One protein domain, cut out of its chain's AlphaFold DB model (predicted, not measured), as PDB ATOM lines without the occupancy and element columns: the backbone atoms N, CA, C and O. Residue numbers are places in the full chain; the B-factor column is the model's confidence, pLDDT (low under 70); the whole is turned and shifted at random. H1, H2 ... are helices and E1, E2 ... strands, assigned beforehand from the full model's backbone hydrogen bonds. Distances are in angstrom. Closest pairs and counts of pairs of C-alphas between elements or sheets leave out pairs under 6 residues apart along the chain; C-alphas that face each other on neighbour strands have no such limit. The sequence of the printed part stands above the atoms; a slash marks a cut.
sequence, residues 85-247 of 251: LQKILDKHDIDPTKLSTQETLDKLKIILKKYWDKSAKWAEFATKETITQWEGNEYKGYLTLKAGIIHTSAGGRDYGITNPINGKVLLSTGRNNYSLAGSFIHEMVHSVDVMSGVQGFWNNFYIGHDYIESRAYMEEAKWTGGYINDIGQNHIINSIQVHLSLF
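This is residues 85 to 247 of the 251 residues of an uncharacterized protein of Chryseobacterium sp. JM1 (UniProt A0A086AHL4). A long helix, H5, runs through the middle of the domain, with a small three-stranded sheet on one side of it and H7 crossing it on another; H8 crosses the far side of H7. H1, H2 and H3 pack on H5 too, while H4 covers the other face of the sheet and the hairpin E2 and E3 packs on H4 through E2. The printed part has 163 residues, with eight named helices and five named strands in the order H1 H2 H3 E1 H4 E2 E3 E4 E5 H5 H6 H7 H8. The larger sheet is mixed, in the order E1 E5 E4, and the class is mostly helix. The whole is compact, with a radius of gyration of the C-alphas of 15.7 A and spans of 50 by 38 by 28 A.

H1, residues 85 to 91, begins at C-alpha 85 (83.910, 109.800, 121.164). H2 is residues 102 to 111, 14.2 A long, and H3 is residues 113 to 116. E1, residues 123 to 125, comes before H4, residues 128 to 135. E2 is residues 143 to 146, E3 149 to 152, E4 160 to 162 and E5 169 to 171. H5, residues 177 to 195, is 25.9 A long and begins at C-alpha 177 (89.092, 110.016, 112.371). After H6, residues 198 to 202, come H7, residues 208 to 223, 23.6 A, and H8, residues 230 to 247, 25.7 A, ending at C-alpha 247 (98.279, 132.084, 148.606).

H5 is the hub, touching five helices. It is on the sheet at a height of 7.5 A, over E5 and E4, and runs along the strands at 10 degrees to E4 on the local plane. H4 is on the opposite face at 9.4 A. E1 and E5 are parallel, with N 171 and O 124 2.9 A apart; E5 and E4, a hairpin, are antiparallel, with N 161 and O 170 at 2.8 A. In the hairpin E2 and E3, N 144 and O 151 are 2.8 A apart. H7 touches H5, the C-alphas of His 186 and Ala 216 being closest at 4.8 A, at a steep tilt of 40 degrees, opposite ways. H8 touches H7 with residues 232 to 239 alone, closest at the C-alphas of Asp 210 and His 235, 4.8 A; H5 and H8 are apart. H5 touches H2 with residues 177 to 184 alone, closest at the C-alphas of Leu 108 and Ala 181, 7.0 A. Every O i to N i+4 pair is within hydrogen-bond range in H1, H2, H4, H5 and H6, against 11 of 12 in H7 and 12 of 14 in H8; H3 is too short for such a pair.

The two C-alphas farthest apart, those of Asp 93 and Phe 247, are 50.3 A apart. The printed part has no cut and no long link. H8 has a kink of 26 degrees near residue 237. Residues 237 and 239 to 247 have pLDDT under 70.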
ATOM      1  N   LEU A  85      83.435 109.478 122.500       92.94
ATOM      2  CA  LEU A  85      83.910 109.800 121.164       92.94
ATOM      3  C   LEU A  85      83.838 108.568 120.274       92.94
ATOM      4  O   LEU A  85      83.212 108.621 119.222       92.94
ATOM      5  N   GLN A  86      84.365 107.435 120.726       93.06
ATOM      6  CA  GLN A  86      84.249 106.186 119.982       93.06
ATOM      7  C   GLN A  86      82.779 105.851 119.696       93.06
ATOM      8  O   GLN A  86      82.391 105.639 118.549       93.06
ATOM      9  N   LYS A  87      81.916 105.950 120.716       92.38
ATOM     10  CA  LYS A  87      80.472 105.691 120.573       92.38
ATOM     11  C   LYS A  87      79.785 106.619 119.574       92.38
ATOM     12  O   LYS A  87      78.870 106.180 118.878       92.38
ATOM     13  N   ILE A  88      80.153 107.902 119.535       94.25
ATOM     14  CA  ILE A  88      79.529 108.850 118.607       94.25
ATOM     15  C   ILE A  88      80.038 108.639 117.181       94.25
ATOM     16  O   ILE A  88      79.247 108.734 116.250       94.25
ATOM     17  N   LEU A  89      81.313 108.288 117.003       95.31
ATOM     18  CA  LEU A  89      81.861 107.942 115.694       95.31
ATOM     19  C   LEU A  89      81.189 106.681 115.134       95.31
ATOM     20  O   LEU A  89      80.668 106.726 114.020       95.31
ATOM     21  N   ASP A  90      81.071 105.623 115.942       93.88
ATOM     22  CA  ASP A  90      80.397 104.374 115.558       93.88
ATOM     23  C   ASP A  90      78.930 104.608 115.182       93.88
ATOM     24  O   ASP A  90      78.454 104.124 114.158       93.88
ATOM     25  N   LYS A  91      78.209 105.410 115.975       94.75
ATOM     26  CA  LYS A  91      76.799 105.747 115.726       94.75
ATOM     27  C   LYS A  91      76.573 106.473 114.393       94.75
ATOM     28  O   LYS A  91      75.454 106.462 113.882       94.75
ATOM     29  N   HIS A  92      77.592 107.149 113.876       95.94
ATOM     30  CA  HIS A  92      77.523 107.947 112.653       95.94
ATOM     31  C   HIS A  92      78.295 107.320 111.483       95.94
ATOM     32  O   HIS A  92      78.587 108.017 110.505       95.94
ATOM     33  N   ASP A  93      78.609 106.024 111.580       95.50
ATOM     34  CA  ASP A  93      79.319 105.251 110.559       95.50
ATOM     35  C   ASP A  93      80.689 105.857 110.199       95.50
ATOM     36  O   ASP A  93      81.117 105.863 109.040       95.50
ATOM     37  N   ILE A  94      81.385 106.411 111.196       96.62
ATOM     38  CA  ILE A  94      82.737 106.952 111.055       96.62
ATOM     39  C   ILE A  94      83.719 105.961 111.679       96.62
ATOM     40  O   ILE A  94      83.817 105.850 112.896       96.62
ATOM     41  N   ASP A  95      84.493 105.277 110.840       96.31
ATOM     42  CA  ASP A  95      85.545 104.369 111.305       96.31
ATOM     43  C   ASP A  95      86.684 105.171 111.967       96.31
ATOM     44  O   ASP A  95      87.365 105.928 111.264       96.31
ATOM     45  N   PRO A  96      86.939 105.016 113.279       95.62
ATOM     46  CA  PRO A  96      87.923 105.808 114.023       95.62
ATOM     47  C   PRO A  96      89.358 105.653 113.503       95.62
ATOM     48  O   PRO A  96      90.174 106.561 113.678       95.62
ATOM     49  N   THR A  97      89.676 104.524 112.864       96.06
ATOM     50  CA  THR A  97      91.039 104.162 112.449       96.06
ATOM     51  C   THR A  97      91.392 104.658 111.051       96.06
ATOM     52  O   THR A  97      92.573 104.839 110.739       96.06
ATOM     53  N   LYS A  98      90.385 104.920 110.211       96.75
ATOM     54  CA  LYS A  98      90.592 105.416 108.848       96.75
ATOM     55  C   LYS A  98      91.087 106.851 108.843       96.75
ATOM     56  O   LYS A  98      90.775 107.637 109.738       96.75
ATOM     57  N   LEU A  99      91.832 107.186 107.791       95.50
ATOM     58  CA  LEU A  99      92.269 108.551 107.536       95.50
ATOM     59  C   LEU A  99      91.069 109.497 107.428       95.50
ATOM     60  O   LEU A  99      90.040 109.174 106.836       95.50
ATOM     61  N   SER A 100      91.253 110.680 107.997       94.75
ATOM     62  CA  SER A 100      90.313 111.782 107.992       94.75
ATOM     63  C   SER A 100      90.018 112.262 106.583       94.75
ATOM     64  O   SER A 100      90.937 112.468 105.788       94.75
ATOM     65  N   THR A 101      88.744 112.528 106.314       95.56
ATOM     66  CA  THR A 101      88.266 113.090 105.048       95.56
ATOM     67  C   THR A 101      87.466 114.365 105.297       95.56
ATOM     68  O   THR A 101      87.035 114.620 106.425       95.56
ATOM     69  N   GLN A 102      87.229 115.153 104.242       96.19
ATOM     70  CA  GLN A 102      86.323 116.305 104.315       96.19
ATOM     71  C   GLN A 102      84.917 115.883 104.763       96.19
ATOM     72  O   GLN A 102      84.315 116.558 105.590       96.19
ATOM     73  N   GLU A 103      84.440 114.720 104.307       96.56
ATOM     74  CA  GLU A 103      83.157 114.163 104.740       96.56
ATOM     75  C   GLU A 103      83.122 113.943 106.260       96.56
ATOM     76  O   GLU A 103      82.145 114.312 106.912       96.56
ATOM     77  N   THR A 104      84.194 113.395 106.849       96.69
ATOM     78  CA  THR A 104      84.286 113.254 108.309       96.69
ATOM     79  C   THR A 104      84.203 114.617 108.991       96.69
ATOM     80  O   THR A 104      83.439 114.775 109.943       96.69
ATOM     81  N   LEU A 105      84.971 115.604 108.523       97.62
ATOM     82  CA  LEU A 105      84.981 116.942 109.117       97.62
ATOM     83  C   LEU A 105      83.588 117.590 109.064       97.62
ATOM     84  O   LEU A 105      83.125 118.143 110.063       97.62
ATOM     85  N   ASP A 106      82.886 117.468 107.943       97.81
ATOM     86  CA  ASP A 106      81.542 118.019 107.788       97.81
ATOM     87  C   ASP A 106      80.518 117.299 108.678       97.81
ATOM     88  O   ASP A 106      79.672 117.951 109.301       97.81
ATOM     89  N   LYS A 107      80.642 115.975 108.850       97.56
ATOM     90  CA  LYS A 107      79.855 115.233 109.848       97.56
ATOM     91  C   LYS A 107      80.145 115.726 111.265       97.56
ATOM     92  O   LYS A 107      79.199 115.940 112.020       97.56
ATOM     93  N   LEU A 108      81.405 115.964 111.633       97.75
ATOM     94  CA  LEU A 108      81.764 116.463 112.968       97.75
ATOM     95  C   LEU A 108      81.125 117.826 113.268       97.75
ATOM     96  O   LEU A 108      80.589 117.998 114.363       97.75
ATOM     97  N   LYS A 109      81.076 118.753 112.299       97.94
ATOM     98  CA  LYS A 109      80.380 120.053 112.442       97.94
ATOM     99  C   LYS A 109      78.902 119.879 112.831       97.94
ATOM    100  O   LYS A 109      78.367 120.661 113.617       97.94
ATOM    101  N   ILE A 110      78.249 118.830 112.325       97.06
ATOM    102  CA  ILE A 110      76.841 118.507 112.609       97.06
ATOM    103  C   ILE A 110      76.694 117.742 113.932       97.06
ATOM    104  O   ILE A 110      75.845 118.078 114.755       97.06
ATOM    105  N   ILE A 111      77.511 116.714 114.152       95.75
ATOM    106  CA  ILE A 111      77.457 115.842 115.335       95.75
ATOM    107  C   ILE A 111      77.750 116.644 116.607       95.75
ATOM    108  O   ILE A 111      77.064 116.521 117.622       95.75
ATOM    109  N   LEU A 112      78.748 117.522 116.538       95.56
ATOM    110  CA  LEU A 112      79.237 118.331 117.647       95.56
ATOM    111  C   LEU A 112      78.638 119.746 117.626       95.56
ATOM    112  O   LEU A 112      79.267 120.717 118.060       95.56
ATOM    113  N   LYS A 113      77.372 119.852 117.191       95.06
ATOM    114  CA  LYS A 113      76.618 121.106 117.033       95.06
ATOM    115  C   LYS A 113      76.663 122.015 118.260       95.06
ATOM    116  O   LYS A 113      76.686 123.231 118.122       95.06
ATOM    117  N   LYS A 114      76.726 121.441 119.468       89.69
ATOM    118  CA  LYS A 114      76.797 122.212 120.722       89.69
ATOM    119  C   LYS A 114      78.021 123.136 120.805       89.69
ATOM    120  O   LYS A 114      77.923 124.171 121.462       89.69
ATOM    121  N   TYR A 115      79.139 122.759 120.179       93.62
ATOM    122  CA  TYR A 115      80.320 123.614 120.076       93.62
ATOM    123  C   TYR A 115      80.273 124.439 118.796       93.62
ATOM    124  O   TYR A 115      80.430 125.652 118.862       93.62
ATOM    125  N   TRP A 116      79.960 123.802 117.662       96.69
ATOM    126  CA  TRP A 116      79.883 124.472 116.361       96.69
ATOM    127  C   TRP A 116      78.964 125.699 116.371       96.69
ATOM    128  O   TRP A 116      79.325 126.759 115.874       96.69
ATOM    129  N   ASP A 117      77.788 125.604 116.992       94.19
ATOM    130  CA  ASP A 117      76.826 126.710 117.027       94.19
ATOM    131  C   ASP A 117      77.334 127.945 117.777       94.19
ATOM    132  O   ASP A 117      76.848 129.050 117.519       94.19
ATOM    133  N   LYS A 118      78.268 127.744 118.710       92.56
ATOM    134  CA  LYS A 118      78.849 128.771 119.580       92.56
ATOM    135  C   LYS A 118      80.238 129.221 119.120       92.56
ATOM    136  O   LYS A 118      80.773 130.167 119.687       92.56
ATOM    137  N   SER A 119      80.826 128.518 118.156       95.38
ATOM    138  CA  SER A 119      82.149 128.799 117.611       95.38
ATOM    139  C   SER A 119      82.064 129.860 116.509       95.38
ATOM    140  O   SER A 119      80.986 130.372 116.190       95.38
ATOM    141  N   ALA A 120      83.193 130.169 115.870       97.31
ATOM    142  CA  ALA A 120      83.236 131.041 114.694       97.31
ATOM    143  C   ALA A 120      82.510 130.455 113.464       97.31
ATOM    144  O   ALA A 120      82.419 131.118 112.431       97.31
ATOM    145  N   LYS A 121      82.014 129.209 113.550       97.81
ATOM    146  CA  LYS A 121      81.387 128.464 112.445       97.81
ATOM    147  C   LYS A 121      82.283 128.382 111.212       97.81
ATOM    148  O   LYS A 121      81.814 128.402 110.074       97.81
ATOM    149  N   TRP A 122      83.583 128.267 111.459       98.31
ATOM    150  CA  TRP A 122      84.599 128.090 110.438       98.31
ATOM    151  C   TRP A 122      85.662 127.128 110.963       98.31
ATOM    152  O   TRP A 122      86.361 127.429 111.932       98.31
ATOM    153  N   ALA A 123      85.738 125.957 110.338       98.25
ATOM    154  CA  ALA A 123      86.729 124.935 110.634       98.25
ATOM    155  C   ALA A 123      87.065 124.194 109.345       98.25
ATOM    156  O   ALA A 123      86.174 123.586 108.745       98.25
ATOM    157  N   GLU A 124      88.326 124.244 108.936       98.19
ATOM    158  CA  GLU A 124      88.786 123.650 107.683       98.19
ATOM    159  C   GLU A 124      90.076 122.856 107.877       98.19
ATOM    160  O   GLU A 124      90.851 123.090 108.807       98.19
ATOM    161  N   PHE A 125      90.334 121.917 106.968       97.81
ATOM    162  CA  PHE A 125      91.661 121.322 106.873       97.81
ATOM    163  C   PHE A 125      92.684 122.350 106.391       97.81
ATOM    164  O   PHE A 125      92.389 123.211 105.558       97.81
ATOM    165  N   ALA A 126      93.908 122.235 106.893       96.12
ATOM    166  CA  ALA A 126      95.012 123.094 106.509       96.12
ATOM    167  C   ALA A 126      95.452 122.822 105.064       96.12
ATOM    168  O   ALA A 126      96.026 121.780 104.740       96.12
ATOM    169  N   THR A 127      95.211 123.806 104.208       95.12
ATOM    170  CA  THR A 127      95.763 123.960 102.862       95.12
ATOM    171  C   THR A 127      96.396 125.345 102.767       95.12
ATOM    172  O   THR A 127      96.247 126.175 103.665       95.12
ATOM    173  N   LYS A 128      97.102 125.643 101.675       93.12
ATOM    174  CA  LYS A 128      97.678 126.980 101.475       93.12
ATOM    175  C   LYS A 128      96.595 128.072 101.465       93.12
ATOM    176  O   LYS A 128      96.789 129.159 102.013       93.12
ATOM    177  N   GLU A 129      95.451 127.768 100.864       95.25
ATOM    178  CA  GLU A 129      94.304 128.663 100.733       95.25
ATOM    179  C   GLU A 129      93.627 128.894 102.087       95.25
ATOM    180  O   GLU A 129      93.396 130.042 102.466       95.25
ATOM    181  N   THR A 130      93.341 127.827 102.838       97.06
ATOM    182  CA  THR A 130      92.670 127.945 104.141       97.06
ATOM    183  C   THR A 130      93.590 128.548 105.199       97.06
ATOM    184  O   THR A 130      93.115 129.332 106.015       97.06
ATOM    185  N   ILE A 131      94.906 128.305 105.126       96.25
ATOM    186  CA  ILE A 131      95.913 129.023 105.927       96.25
ATOM    187  C   ILE A 131      95.833 130.521 105.672       96.25
ATOM    188  O   ILE A 131      95.682 131.284 106.617       96.25
ATOM    189  N   THR A 132      95.832 130.951 104.412       95.50
ATOM    190  CA  THR A 132      95.745 132.384 104.089       95.50
ATOM    191  C   THR A 132      94.453 133.011 104.641       95.50
ATOM    192  O   THR A 132      94.462 134.129 105.152       95.50
ATOM    193  N   GLN A 133      93.331 132.284 104.583       96.12
ATOM    194  CA  GLN A 133      92.052 132.741 105.148       96.12
ATOM    195  C   GLN A 133      92.039 132.789 106.680       96.12
ATOM    196  O   GLN A 133      91.332 133.627 107.256       96.12
ATOM    197  N   TRP A 134      92.745 131.865 107.328       96.75
ATOM    198  CA  TRP A 134      92.897 131.809 108.776       96.75
ATOM    199  C   TRP A 134      93.820 132.920 109.270       96.75
ATOM    200  O   TRP A 134      93.477 133.589 110.237       96.75
ATOM    201  N   GLU A 135      94.946 133.153 108.592       94.75
ATOM    202  CA  GLU A 135      95.962 134.132 108.988       94.75
ATOM    203  C   GLU A 135      95.456 135.573 108.905       94.75
ATOM    204  O   GLU A 135      95.776 136.394 109.767       94.75
ATOM    205  N   GLY A 136      94.675 135.884 107.867       92.12
ATOM    206  CA  GLY A 136      94.280 137.261 107.596       92.12
ATOM    207  C   GLY A 136      95.501 138.162 107.380       92.12
ATOM    208  O   GLY A 136      96.503 137.749 106.792       92.12
ATOM    209  N   ASN A 137      95.416 139.408 107.843       91.00
ATOM    210  CA  ASN A 137      96.543 140.343 107.765       91.00
ATOM    211  C   ASN A 137      97.443 140.249 109.003       91.00
ATOM    212  O   ASN A 137      98.641 140.505 108.917       91.00
ATOM    213  N   GLU A 138      96.860 139.881 110.139       89.25
ATOM    214  CA  GLU A 138      97.455 139.918 111.470       89.25
ATOM    215  C   GLU A 138      98.492 138.809 111.672       89.25
ATOM    216  O   GLU A 138      99.506 139.031 112.330       89.25
ATOM    217  N   TYR A 139      98.271 137.638 111.064       91.31
ATOM    218  CA  TYR A 139      99.143 136.466 111.186       91.31
ATOM    219  C   TYR A 139      99.762 136.043 109.854       91.31
ATOM    220  O   TYR A 139     100.107 134.880 109.672       91.31
ATOM    221  N   LYS A 140      99.895 136.960 108.891       91.69
ATOM    222  CA  LYS A 140     100.399 136.622 107.555       91.69
ATOM    223  C   LYS A 140     101.783 135.958 107.617       91.69
ATOM    224  O   LYS A 140     102.753 136.579 108.053       91.69
ATOM    225  N   GLY A 141     101.883 134.729 107.111       90.50
ATOM    226  CA  GLY A 141     103.117 133.936 107.112       90.50
ATOM    227  C   GLY A 141     103.491 133.342 108.475       90.50
ATOM    228  O   GLY A 141     104.634 132.918 108.656       90.50
ATOM    229  N   TYR A 142     102.564 133.327 109.432       91.44
ATOM    230  CA  TYR A 142     102.753 132.717 110.745       91.44
ATOM    231  C   TYR A 142     102.733 131.187 110.678       91.44
ATOM    232  O   TYR A 142     103.440 130.529 111.445       91.44
ATOM    233  N   LEU A 143     101.943 130.623 109.763       94.31
ATOM    234  CA  LEU A 143     101.754 129.192 109.605       94.31
ATOM    235  C   LEU A 143     102.449 128.671 108.352       94.31
ATOM    236  O   LEU A 143     102.411 129.250 107.267       94.31
ATOM    237  N   THR A 144     103.041 127.492 108.491       92.88
ATOM    238  CA  THR A 144     103.545 126.706 107.367       92.88
ATOM    239  C   THR A 144     102.965 125.302 107.419       92.88
ATOM    240  O   THR A 144     102.670 124.779 108.490       92.88
ATOM    241  N   LEU A 145     102.795 124.680 106.252       92.69
ATOM    242  CA  LEU A 145     102.290 123.315 106.138       92.69
ATOM    243  C   LEU A 145     103.426 122.394 105.692       92.69
ATOM    244  O   LEU A 145     104.007 122.599 104.624       92.69
ATOM    245  N   LYS A 146     103.738 121.368 106.488       90.38
ATOM    246  CA  LYS A 146     104.741 120.346 106.146       90.38
ATOM    247  C   LYS A 146     104.128 118.966 106.302       90.38
ATOM    248  O   LYS A 146     103.692 118.606 107.387       90.38
ATOM    249  N   ALA A 147     104.081 118.202 105.209       88.00
ATOM    250  CA  ALA A 147     103.488 116.859 105.181       88.00
ATOM    251  C   ALA A 147     102.074 116.792 105.801       88.00
ATOM    252  O   ALA A 147     101.738 115.846 106.505       88.00
ATOM    253  N   GLY A 148     101.257 117.826 105.565       86.75
ATOM    254  CA  GLY A 148      99.897 117.908 106.100       86.75
ATOM    255  C   GLY A 148      99.783 118.391 107.549       86.75
ATOM    256  O   GLY A 148      98.662 118.567 108.020       86.75
ATOM    257  N   ILE A 149     100.904 118.654 108.227       91.50
ATOM    258  CA  ILE A 149     100.962 119.128 109.614       91.50
ATOM    259  C   ILE A 149     101.218 120.636 109.651       91.50
ATOM    260  O   ILE A 149     102.078 121.149 108.920       91.50
ATOM    261  N   ILE A 150     100.473 121.336 110.504       94.00
ATOM    262  CA  ILE A 150     100.617 122.770 110.754       94.00
ATOM    263  C   ILE A 150     101.866 123.005 111.608       94.00
ATOM    264  O   ILE A 150     102.097 122.342 112.618       94.00
ATOM    265  N   HIS A 151     102.672 123.968 111.185       92.94
ATOM    266  CA  HIS A 151     103.822 124.458 111.921       92.94
ATOM    267  C   HIS A 151     103.697 125.958 112.137       92.94
ATOM    268  O   HIS A 151     103.522 126.705 111.172       92.94
ATOM    269  N   THR A 152     103.865 126.395 113.378       90.44
ATOM    270  CA  THR A 152     103.943 127.817 113.721       90.44
ATOM    271  C   THR A 152     105.356 128.353 113.505       90.44
ATOM    272  O   THR A 152     106.342 127.607 113.530       90.44
ATOM    273  N   SER A 153     105.487 129.665 113.322       83.69
ATOM    274  CA  SER A 153     106.788 130.340 113.206       83.69
ATOM    275  C   SER A 153     107.671 130.183 114.455       83.69
ATOM    276  O   SER A 153     108.893 130.275 114.353       83.69
ATOM    277  N   ALA A 154     107.071 129.862 115.606       77.75
ATOM    278  CA  ALA A 154     107.763 129.505 116.844       77.75
ATOM    279  C   ALA A 154     108.373 128.084 116.829       77.75
ATOM    280  O   ALA A 154     109.013 127.676 117.795       77.75
ATOM    281  N   GLY A 155     108.192 127.320 115.744       74.69
ATOM    282  CA  GLY A 155     108.739 125.971 115.577       74.69
ATOM    283  C   GLY A 155     107.857 124.847 116.130       74.69
ATOM    284  O   GLY A 155     108.266 123.683 116.070       74.69
ATOM    285  N   GLY A 156     106.657 125.169 116.628       79.56
ATOM    286  CA  GLY A 156     105.675 124.198 117.114       79.56
ATOM    287  C   GLY A 156     105.122 123.309 115.999       79.56
ATOM    288  O   GLY A 156     105.150 123.679 114.822       79.56
ATOM    289  N   ARG A 157     104.668 122.107 116.370       87.88
ATOM    290  CA  ARG A 157     103.877 121.215 115.511       87.88
ATOM    291  C   ARG A 157     102.495 121.105 116.117       87.88
ATOM    292  O   ARG A 157     102.389 120.629 117.242       87.88
ATOM    293  N   ASP A 158     101.480 121.439 115.336       89.31
ATOM    294  CA  ASP A 158     100.117 121.541 115.834       89.31
ATOM    295  C   ASP A 158      99.165 120.718 114.962       89.31
ATOM    296  O   ASP A 158      99.207 120.735 113.726       89.31
ATOM    297  N   TYR A 159      98.307 119.926 115.603       93.12
ATOM    298  CA  TYR A 159      97.314 119.108 114.898       93.12
ATOM    299  C   TYR A 159      95.974 119.822 114.707       93.12
ATOM    300  O   TYR A 159      95.152 119.375 113.902       93.12
ATOM    301  N   GLY A 160      95.798 120.936 115.403       95.56
ATOM    302  CA  GLY A 160      94.747 121.919 115.245       95.56
ATOM    303  C   GLY A 160      95.279 123.274 115.704       95.56
ATOM    304  O   GLY A 160      96.257 123.322 116.443       95.56
ATOM    305  N   ILE A 161      94.704 124.362 115.200       95.94
ATOM    306  CA  ILE A 161      94.993 125.700 115.708       95.94
ATOM    307  C   ILE A 161      93.785 126.620 115.534       95.94
ATOM    308  O   ILE A 161      93.149 126.670 114.471       95.94
ATOM    309  N   THR A 162      93.507 127.401 116.569       97.25
ATOM    310  CA  THR A 162      92.440 128.396 116.587       97.25
ATOM    311  C   THR A 162      93.013 129.800 116.475       97.25
ATOM    312  O   THR A 162      93.951 130.163 117.178       97.25
ATOM    313  N   ASN A 163      92.452 130.618 115.584       96.31
ATOM    314  CA  ASN A 163      92.843 132.015 115.460       96.31
ATOM    315  C   ASN A 163      92.333 132.774 116.698       96.31
ATOM    316  O   ASN A 163      91.116 132.854 116.895       96.31
ATOM    317  N   PRO A 164      93.218 133.381 117.504       93.56
ATOM    318  CA  PRO A 164      92.831 133.977 118.781       93.56
ATOM    319  C   PRO A 164      92.043 135.291 118.634       93.56
ATOM    320  O   PRO A 164      91.562 135.814 119.635       93.56
ATOM    321  N   ILE A 165      91.919 135.836 117.419       91.88
ATOM    322  CA  ILE A 165      91.192 137.079 117.124       91.88
ATOM    323  C   ILE A 165      89.777 136.782 116.632       91.88
ATOM    324  O   ILE A 165      88.825 137.433 117.054       91.88
ATOM    325  N   ASN A 166      89.629 135.826 115.713       94.88
ATOM    326  CA  ASN A 166      88.362 135.586 115.013       94.88
ATOM    327  C   ASN A 166      87.787 134.175 115.217       94.88
ATOM    328  O   ASN A 166      86.737 133.863 114.661       94.88
ATOM    329  N   GLY A 167      88.468 133.320 115.983       96.56
ATOM    330  CA  GLY A 167      88.009 131.985 116.351       96.56
ATOM    331  C   GLY A 167      88.008 130.971 115.204       96.56
ATOM    332  O   GLY A 167      87.500 129.867 115.385       96.56
ATOM    333  N   LYS A 168      88.533 131.301 114.018       98.38
ATOM    334  CA  LYS A 168      88.657 130.346 112.908       98.38
ATOM    335  C   LYS A 168      89.549 129.173 113.300       98.38
ATOM    336  O   LYS A 168      90.611 129.381 113.876       98.38
ATOM    337  N   VAL A 169      89.156 127.961 112.926       98.50
ATOM    338  CA  VAL A 169      89.898 126.737 113.249       98.50
ATOM    339  C   VAL A 169      90.519 126.108 112.010       98.50
ATOM    340  O   VAL A 169      89.849 125.904 110.999       98.50
ATOM    341  N   LEU A 170      91.796 125.755 112.107       97.88
ATOM    342  CA  LEU A 170      92.481 124.905 111.143       97.88
ATOM    343  C   LEU A 170      92.846 123.570 111.769       97.88
ATOM    344  O   LEU A 170      93.244 123.513 112.927       97.88
ATOM    345  N   LEU A 171      92.745 122.503 110.984       97.81
ATOM    346  CA  LEU A 171      93.088 121.147 111.404       97.81
ATOM    347  C   LEU A 171      94.117 120.547 110.449       97.81
ATOM    348  O   LEU A 171      94.003 120.673 109.229       97.81
ATOM    349  N   SER A 172      95.118 119.872 111.003       94.50
ATOM    350  CA  SER A 172      96.105 119.143 110.207       94.50
ATOM    351  C   SER A 172      95.452 117.984 109.442       94.50
ATOM    352  O   SER A 172      94.488 117.368 109.900       94.50
ATOM    353  N   THR A 173      95.994 117.671 108.268       90.12
ATOM    354  CA  THR A 173      95.559 116.546 107.426       90.12
ATOM    355  C   THR A 173      96.328 115.264 107.763       90.12
ATOM    356  O   THR A 173      97.311 115.284 108.503       90.12
ATOM    357  N   GLY A 174      95.875 114.120 107.237       86.31
ATOM    358  CA  GLY A 174      96.595 112.843 107.363       86.31
ATOM    359  C   GLY A 174      96.472 112.158 108.727       86.31
ATOM    360  O   GLY A 174      97.249 111.258 109.036       86.31
ATOM    361  N   ARG A 175      95.497 112.561 109.547       91.94
ATOM    362  CA  ARG A 175      95.203 111.927 110.838       91.94
ATOM    363  C   ARG A 175      94.095 110.897 110.698       91.94
ATOM    364  O   ARG A 175      93.359 110.923 109.722       91.94
ATOM    365  N   ASN A 176      93.958 109.991 111.663       96.19
ATOM    366  CA  ASN A 176      92.778 109.128 111.712       96.19
ATOM    367  C   ASN A 176      91.548 109.887 112.249       96.19
ATOM    368  O   ASN A 176      91.686 110.951 112.858       96.19
ATOM    369  N   ASN A 177      90.349 109.361 112.004       97.19
ATOM    370  CA  ASN A 177      89.092 110.016 112.371       97.19
ATOM    371  C   ASN A 177      88.947 110.250 113.885       97.19
ATOM    372  O   ASN A 177      88.447 111.303 114.274       97.19
ATOM    373  N   TYR A 178      89.415 109.328 114.735       96.50
ATOM    374  CA  TYR A 178      89.383 109.510 116.194       96.50
ATOM    375  C   TYR A 178      90.238 110.704 116.624       96.50
ATOM    376  O   TYR A 178      89.793 111.617 117.316       96.50
ATOM    377  N   SER A 179      91.467 110.726 116.119       95.25
ATOM    378  CA  SER A 179      92.423 111.807 116.292       95.25
ATOM    379  C   SER A 179      91.873 113.155 115.815       95.25
ATOM    380  O   SER A 179      91.953 114.148 116.543       95.25
ATOM    381  N   LEU A 180      91.306 113.196 114.605       96.69
ATOM    382  CA  LEU A 180      90.661 114.394 114.073       96.69
ATOM    383  C   LEU A 180      89.563 114.885 115.013       96.69
ATOM    384  O   LEU A 180      89.510 116.075 115.297       96.69
ATOM    385  N   ALA A 181      88.690 113.989 115.470       96.94
ATOM    386  CA  ALA A 181      87.546 114.359 116.285       96.94
ATOM    387  C   ALA A 181      87.973 114.926 117.650       96.94
ATOM    388  O   ALA A 181      87.410 115.934 118.074       96.94
ATOM    389  N   GLY A 182      89.012 114.359 118.275       96.12
ATOM    390  CA  GLY A 182      89.627 114.912 119.488       96.12
ATOM    391  C   GLY A 182      90.135 116.341 119.285       96.12
ATOM    392  O   GLY A 182      89.700 117.256 119.982       96.12
ATOM    393  N   SER A 183      90.949 116.580 118.248       96.12
ATOM    394  CA  SER A 183      91.432 117.943 117.967       96.12
ATOM    395  C   SER A 183      90.335 118.888 117.500       96.12
ATOM    396  O   SER A 183      90.376 120.064 117.828       96.12
ATOM    397  N   PHE A 184      89.321 118.403 116.787       97.69
ATOM    398  CA  PHE A 184      88.160 119.221 116.458       97.69
ATOM    399  C   PHE A 184      87.469 119.704 117.736       97.69
ATOM    400  O   PHE A 184      87.167 120.886 117.838       97.69
ATOM    401  N   ILE A 185      87.247 118.833 118.727       96.62
ATOM    402  CA  ILE A 185      86.669 119.230 120.022       96.62
ATOM    403  C   ILE A 185      87.560 120.266 120.711       96.62
ATOM    404  O   ILE A 185      87.048 121.313 121.102       96.62
ATOM    405  N   HIS A 186      88.860 119.989 120.813       96.81
ATOM    406  CA  HIS A 186      89.844 120.872 121.434       96.81
ATOM    407  C   HIS A 186      89.798 122.285 120.831       96.81
ATOM    408  O   HIS A 186      89.504 123.260 121.522       96.81
ATOM    409  N   GLU A 187      89.970 122.391 119.513       98.19
ATOM    410  CA  GLU A 187      89.961 123.680 118.818       98.19
ATOM    411  C   GLU A 187      88.581 124.347 118.823       98.19
ATOM    412  O   GLU A 187      88.465 125.571 118.856       98.19
ATOM    413  N   MET A 188      87.494 123.571 118.814       97.81
ATOM    414  CA  MET A 188      86.163 124.156 118.950       97.81
ATOM    415  C   MET A 188      85.971 124.817 120.319       97.81
ATOM    416  O   MET A 188      85.271 125.826 120.381       97.81
ATOM    417  N   VAL A 189      86.572 124.305 121.402       94.44
ATOM    418  CA  VAL A 189      86.533 124.982 122.712       94.44
ATOM    419  C   VAL A 189      87.258 126.317 122.645       94.44
ATOM    420  O   VAL A 189      86.665 127.323 123.029       94.44
ATOM    421  N   HIS A 190      88.464 126.354 122.079       96.19
ATOM    422  CA  HIS A 190      89.196 127.606 121.860       96.19
ATOM    423  C   HIS A 190      88.380 128.597 121.032       96.19
ATOM    424  O   HIS A 190      88.230 129.759 121.404       96.19
ATOM    425  N   SER A 191      87.758 128.133 119.946       97.38
ATOM    426  CA  SER A 191      86.899 128.973 119.110       97.38
ATOM    427  C   SER A 191      85.719 129.541 119.901       97.38
ATOM    428  O   SER A 191      85.428 130.733 119.816       97.38
ATOM    429  N   VAL A 192      85.060 128.722 120.726       92.06
ATOM    430  CA  VAL A 192      83.988 129.175 121.625       92.06
ATOM    431  C   VAL A 192      84.508 130.183 122.651       92.06
ATOM    432  O   VAL A 192      83.821 131.165 122.937       92.06
ATOM    433  N   ASP A 193      85.702 129.981 123.199       86.06
ATOM    434  CA  ASP A 193      86.297 130.878 124.189       86.06
ATOM    435  C   ASP A 193      86.673 132.238 123.575       86.06
ATOM    436  O   ASP A 193      86.479 133.270 124.226       86.06
ATOM    437  N   VAL A 194      87.091 132.276 122.304       88.69
ATOM    438  CA  VAL A 194      87.241 133.520 121.528       88.69
ATOM    439  C   VAL A 194      85.881 134.184 121.310       88.69
ATOM    440  O   VAL A 194      85.688 135.337 121.699       88.69
ATOM    441  N   MET A 195      84.909 133.459 120.747       88.19
ATOM    442  CA  MET A 195      83.608 134.028 120.370       88.19
ATOM    443  C   MET A 195      82.772 134.495 121.567       88.19
ATOM    444  O   MET A 195      81.943 135.394 121.431       88.19
ATOM    445  N   SER A 196      82.978 133.898 122.740       82.25
ATOM    446  CA  SER A 196      82.310 134.293 123.985       82.25
ATOM    447  C   SER A 196      83.055 135.373 124.775       82.25
ATOM    448  O   SER A 196      82.518 135.873 125.763       82.25
ATOM    449  N   GLY A 197      84.280 135.734 124.373       78.06
ATOM    450  CA  GLY A 197      85.138 136.678 125.093       78.06
ATOM    451  C   GLY A 197      85.815 136.100 126.342       78.06
ATOM    452  O   GLY A 197      86.527 136.825 127.034       78.06
ATOM    453  N   VAL A 198      85.638 134.804 126.625       75.25
ATOM    454  CA  VAL A 198      86.290 134.103 127.742       75.25
ATOM    455  C   VAL A 198      87.809 134.177 127.591       75.25
ATOM    456  O   VAL A 198      88.479 134.594 128.532       75.25
ATOM    457  N   GLN A 199      88.355 133.887 126.408       81.69
ATOM    458  CA  GLN A 199      89.796 134.005 126.156       81.69
ATOM    459  C   GLN A 199      90.298 135.432 126.423       81.69
ATOM    460  O   GLN A 199      91.276 135.629 127.140       81.69
ATOM    461  N   GLY A 200      89.599 136.441 125.894       74.19
ATOM    462  CA  GLY A 200      89.961 137.847 126.090       74.19
ATOM    463  C   GLY A 200      89.929 138.275 127.558       74.19
ATOM    464  O   GLY A 200      90.821 138.992 128.003       74.19
ATOM    465  N   PHE A 201      88.943 137.804 128.329       72.38
ATOM    466  CA  PHE A 201      88.868 138.046 129.768       72.38
ATOM    467  C   PHE A 201      90.051 137.409 130.506       72.38
ATOM    468  O   PHE A 201      90.738 138.100 131.261       72.38
ATOM    469  N   TRP A 202      90.309 136.119 130.268       71.31
ATOM    470  CA  TRP A 202      91.316 135.360 131.010       71.31
ATOM    471  C   TRP A 202      92.746 135.761 130.662       71.31
ATOM    472  O   TRP A 202      93.583 135.791 131.559       71.31
ATOM    473  N   ASN A 203      93.012 136.178 129.425       77.88
ATOM    474  CA  ASN A 203      94.328 136.668 129.003       77.88
ATOM    475  C   ASN A 203      94.783 137.949 129.728       77.88
ATOM    476  O   ASN A 203      95.957 138.299 129.647       77.88
ATOM    477  N   ASN A 204      93.899 138.632 130.471       70.94
ATOM    478  CA  ASN A 204      94.294 139.737 131.358       70.94
ATOM    479  C   ASN A 204      94.974 139.260 132.650       70.94
ATOM    480  O   ASN A 204      95.503 140.073 133.409       70.94
ATOM    481  N   PHE A 205      94.945 137.959 132.924       71.31
ATOM    482  CA  PHE A 205      95.570 137.355 134.088       71.31
ATOM    483  C   PHE A 205      96.773 136.527 133.649       71.31
ATOM    484  O   PHE A 205      96.753 135.883 132.604       71.31
ATOM    485  N   TYR A 206      97.803 136.480 134.494       72.31
ATOM    486  CA  TYR A 206      99.013 135.693 134.233       72.31
ATOM    487  C   TYR A 206      98.719 134.199 133.973       72.31
ATOM    488  O   TYR A 206      99.417 133.564 133.195       72.31
ATOM    489  N   ILE A 207      97.643 133.662 134.561       71.56
ATOM    490  CA  ILE A 207      97.185 132.271 134.375       71.56
ATOM    491  C   ILE A 207      96.315 132.052 133.133       71.56
ATOM    492  O   ILE A 207      95.855 130.937 132.897       71.56
ATOM    493  N   GLY A 208      96.014 133.114 132.383       76.88
ATOM    494  CA  GLY A 208      94.982 133.110 131.353       76.88
ATOM    495  C   GLY A 208      95.194 132.047 130.292       76.88
ATOM    496  O   GLY A 208      94.292 131.262 130.020       76.88
ATOM    497  N   HIS A 209      96.415 131.985 129.766       85.75
ATOM    498  CA  HIS A 209      96.795 131.017 128.748       85.75
ATOM    499  C   HIS A 209      96.596 129.572 129.231       85.75
ATOM    500  O   HIS A 209      95.859 128.809 128.613       85.75
ATOM    501  N   ASP A 210      97.181 129.209 130.379       85.00
ATOM    502  CA  ASP A 210      97.073 127.851 130.925       85.00
ATOM    503  C   ASP A 210      95.631 127.471 131.277       85.00
ATOM    504  O   ASP A 210      95.249 126.312 131.129       85.00
ATOM    505  N   TYR A 211      94.801 128.425 131.707       79.56
ATOM    506  CA  TYR A 211      93.383 128.168 131.955       79.56
ATOM    507  C   TYR A 211      92.614 127.824 130.676       79.56
ATOM    508  O   TYR A 211      91.823 126.876 130.673       79.56
ATOM    509  N   ILE A 212      92.826 128.594 129.608       87.00
ATOM    510  CA  ILE A 212      92.146 128.388 128.326       87.00
ATOM    511  C   ILE A 212      92.545 127.034 127.728       87.00
ATOM    512  O   ILE A 212      91.670 126.235 127.394       87.00
ATOM    513  N   GLU A 213      93.835 126.701 127.740       91.50
ATOM    514  CA  GLU A 213      94.320 125.377 127.330       91.50
ATOM    515  C   GLU A 213      93.744 124.249 128.197       91.50
ATOM    516  O   GLU A 213      93.245 123.245 127.684       91.50
ATOM    517  N   SER A 214      93.718 124.427 129.522       84.81
ATOM    518  CA  SER A 214      93.148 123.433 130.442       84.81
ATOM    519  C   SER A 214      91.688 123.127 130.123       84.81
ATOM    520  O   SER A 214      91.282 121.966 130.149       84.81
ATOM    521  N   ARG A 215      90.882 124.141 129.789       86.12
ATOM    522  CA  ARG A 215      89.478 123.940 129.400       86.12
ATOM    523  C   ARG A 215      89.356 123.076 128.154       86.12
ATOM    524  O   ARG A 215      88.532 122.160 128.154       86.12
ATOM    525  N   ALA A 216      90.158 123.349 127.127       91.19
ATOM    526  CA  ALA A 216      90.137 122.591 125.882       91.19
ATOM    527  C   ALA A 216      90.533 121.123 126.116       91.19
ATOM    528  O   ALA A 216      89.771 120.220 125.759       91.19
ATOM    529  N   TYR A 217      91.641 120.876 126.823       88.44
ATOM    530  CA  TYR A 217      92.098 119.520 127.153       88.44
ATOM    531  C   TYR A 217      91.123 118.748 128.040       88.44
ATOM    532  O   TYR A 217      90.876 117.564 127.819       88.44
ATOM    533  N   MET A 218      90.541 119.393 129.049       84.94
ATOM    534  CA  MET A 218      89.582 118.721 129.917       84.94
ATOM    535  C   MET A 218      88.257 118.439 129.206       84.94
ATOM    536  O   MET A 218      87.606 117.441 129.509       84.94
ATOM    537  N   GLU A 219      87.824 119.297 128.284       88.00
ATOM    538  CA  GLU A 219      86.645 119.010 127.470       88.00
ATOM    539  C   GLU A 219      86.918 117.847 126.513       88.00
ATOM    540  O   GLU A 219      86.091 116.942 126.437       88.00
ATOM    541  N   GLU A 220      88.078 117.818 125.851       90.38
ATOM    542  CA  GLU A 220      88.527 116.677 125.044       90.38
ATOM    543  C   GLU A 220      88.533 115.385 125.876       90.38
ATOM    544  O   GLU A 220      87.962 114.380 125.452       90.38
ATOM    545  N   ALA A 221      89.046 115.430 127.109       87.50
ATOM    546  CA  ALA A 221      89.061 114.296 128.030       87.50
ATOM    547  C   ALA A 221      87.664 113.737 128.341       87.50
ATOM    548  O   ALA A 221      87.498 112.526 128.481       87.50
ATOM    549  N   LYS A 222      86.620 114.580 128.402       87.44
ATOM    550  CA  LYS A 222      85.231 114.097 128.574       87.44
ATOM    551  C   LYS A 222      84.784 113.212 127.411       87.44
ATOM    552  O   LYS A 222      83.895 112.383 127.590       87.44
ATOM    553  N   TRP A 223      85.366 113.405 126.231       89.38
ATOM    554  CA  TRP A 223      85.072 112.630 125.031       89.38
ATOM    555  C   TRP A 223      86.016 111.444 124.839       89.38
ATOM    556  O   TRP A 223      85.602 110.429 124.301       89.38
ATOM    557  N   THR A 224      87.257 111.520 125.298       88.19
ATOM    558  CA  THR A 224      88.258 110.464 125.072       88.19
ATOM    559  C   THR A 224      88.361 109.467 126.230       88.19
ATOM    560  O   THR A 224      89.369 108.781 126.381       88.19
ATOM    561  N   GLY A 225      87.338 109.396 127.090       82.12
ATOM    562  CA  GLY A 225      87.329 108.498 128.250       82.12
ATOM    563  C   GLY A 225      88.315 108.902 129.353       82.12
ATOM    564  O   GLY A 225      88.801 108.048 130.089       82.12
ATOM    565  N   GLY A 226      88.618 110.196 129.460       77.06
ATOM    566  CA  GLY A 226      89.500 110.787 130.464       77.06
ATOM    567  C   GLY A 226      90.975 110.858 130.075       77.06
ATOM    568  O   GLY A 226      91.804 111.178 130.924       77.06
ATOM    569  N   TYR A 227      91.320 110.580 128.817       80.75
ATOM    570  CA  TYR A 227      92.696 110.705 128.348       80.75
ATOM    571  C   TYR A 227      93.132 112.176 128.278       80.75
ATOM    572  O   TYR A 227      92.505 112.986 127.596       80.75
ATOM    573  N   ILE A 228      94.239 112.499 128.954       80.94
ATOM    574  CA  ILE A 228      94.921 113.798 128.900       80.94
ATOM    575  C   ILE A 228      96.415 113.526 128.734       80.94
ATOM    576  O   ILE A 228      97.014 112.828 129.557       80.94
ATOM    577  N   ASN A 229      97.010 114.074 127.675       81.62
ATOM    578  CA  ASN A 229      98.445 113.956 127.414       81.62
ATOM    579  C   ASN A 229      99.274 114.860 128.348       81.62
ATOM    580  O   ASN A 229      98.736 115.712 129.054       81.62
ATOM    581  N   ASP A 230     100.598 114.713 128.323       82.12
ATOM    582  CA  ASP A 230     101.496 115.461 129.214       82.12
ATOM    583  C   ASP A 230     101.389 116.988 129.038       82.12
ATOM    584  O   ASP A 230     101.500 117.735 130.006       82.12
ATOM    585  N   ILE A 231     101.129 117.465 127.815       84.94
ATOM    586  CA  ILE A 231     100.943 118.898 127.529       84.94
ATOM    587  C   ILE A 231      99.692 119.417 128.247       84.94
ATOM    588  O   ILE A 231      99.761 120.401 128.983       84.94
ATOM    589  N   GLY A 232      98.567 118.720 128.098       81.38
ATOM    590  CA  GLY A 232      97.326 119.058 128.781       81.38
ATOM    591  C   GLY A 232      97.443 118.953 130.296       81.38
ATOM    592  O   GLY A 232      96.960 119.833 131.006       81.38
ATOM    593  N   GLN A 233      98.145 117.937 130.808       75.25
ATOM    594  CA  GLN A 233      98.429 117.824 132.239       75.25
ATOM    595  C   GLN A 233      99.243 119.018 132.739       75.25
ATOM    596  O   GLN A 233      98.910 119.568 133.783       75.25
ATOM    597  N   ASN A 234     100.251 119.464 131.986       79.62
ATOM    598  CA  ASN A 234     101.049 120.632 132.348       79.62
ATOM    599  C   ASN A 234     100.217 121.915 132.371       79.62
ATOM    600  O   ASN A 234     100.329 122.665 133.332       79.62
ATOM    601  N   HIS A 235      99.346 122.158 131.388       83.75
ATOM    602  CA  HIS A 235      98.449 123.320 131.430       83.75
ATOM    603  C   HIS A 235      97.512 123.269 132.638       83.75
ATOM    604  O   HIS A 235      97.392 124.259 133.363       83.75
ATOM    605  N   ILE A 236      96.929 122.101 132.930       76.50
ATOM    606  CA  ILE A 236      96.073 121.907 134.108       76.50
ATOM    607  C   ILE A 236      96.870 122.176 135.384       76.50
ATOM    608  O   ILE A 236      96.438 122.966 136.222       76.50
ATOM    609  N   ILE A 237      98.056 121.588 135.521       68.75
ATOM    610  CA  ILE A 237      98.922 121.774 136.685       68.75
ATOM    611  C   ILE A 237      99.358 123.231 136.812       68.75
ATOM    612  O   ILE A 237      99.258 123.764 137.906       68.75
ATOM    613  N   ASN A 238      99.787 123.900 135.745       72.44
ATOM    614  CA  ASN A 238     100.231 125.296 135.778       72.44
ATOM    615  C   ASN A 238      99.090 126.239 136.154       72.44
ATOM    616  O   ASN A 238      99.259 127.114 137.007       72.44
ATOM    617  N   SER A 239      97.901 125.991 135.601       67.94
ATOM    618  CA  SER A 239      96.689 126.717 135.966       67.94
ATOM    619  C   SER A 239      96.383 126.569 137.473       67.94
ATOM    620  O   SER A 239      95.925 127.519 138.110       67.94
ATOM    621  N   ILE A 240      96.727 125.419 138.074       64.31
ATOM    622  CA  ILE A 240      96.587 125.119 139.509       64.31
ATOM    623  C   ILE A 240      97.825 125.521 140.342       64.31
ATOM    624  O   ILE A 240      97.699 125.765 141.530       64.31
ATOM    625  N   GLN A 241      99.043 125.598 139.813       54.09
ATOM    626  CA  GLN A 241     100.250 125.868 140.613       54.09
ATOM    627  C   GLN A 241     100.428 127.357 140.895       54.09
ATOM    628  O   GLN A 241     100.821 127.731 142.003       54.09
ATOM    629  N   VAL A 242     100.059 128.223 139.950       52.41
ATOM    630  CA  VAL A 242     100.052 129.672 140.195       52.41
ATOM    631  C   VAL A 242      99.101 130.024 141.353       52.41
ATOM    632  O   VAL A 242      99.412 130.905 142.157       52.41
ATOM    633  N   HIS A 243      98.020 129.259 141.536       49.84
ATOM    634  CA  HIS A 243      97.114 129.340 142.689       49.84
ATOM    635  C   HIS A 243      97.844 129.196 144.038       49.84
ATOM    636  O   HIS A 243      97.597 129.983 144.949       49.84
ATOM    637  N   LEU A 244      98.784 128.250 144.171       44.06
ATOM    638  CA  LEU A 244      99.528 128.036 145.423       44.06
ATOM    639  C   LEU A 244     100.545 129.153 145.697       44.06
ATOM    640  O   LEU A 244     100.765 129.524 146.850       44.06
ATOM    641  N   SER A 245     101.133 129.735 144.648       43.25
ATOM    642  CA  SER A 245     102.067 130.861 144.790       43.25
ATOM    643  C   SER A 245     101.386 132.168 145.224       43.25
ATOM    644  O   SER A 245     101.968 132.922 146.003       43.25
ATOM    645  N   LEU A 246     100.136 132.406 144.805       41.69
ATOM    646  CA  LEU A 246      99.347 133.577 145.210       41.69
ATOM    647  C   LEU A 246      98.879 133.491 146.671       41.69
ATOM    648  O   LEU A 246      98.844 134.510 147.356       41.69
ATOM    649  N   PHE A 247      98.597 132.289 147.186       42.41
ATOM    650  CA  PHE A 247      98.279 132.084 148.606       42.41
ATOM    651  C   PHE A 247      99.478 132.334 149.536       42.41
ATOM    652  O   PHE A 247      99.295 132.808 150.656       42.41
TER     653      PHE A 247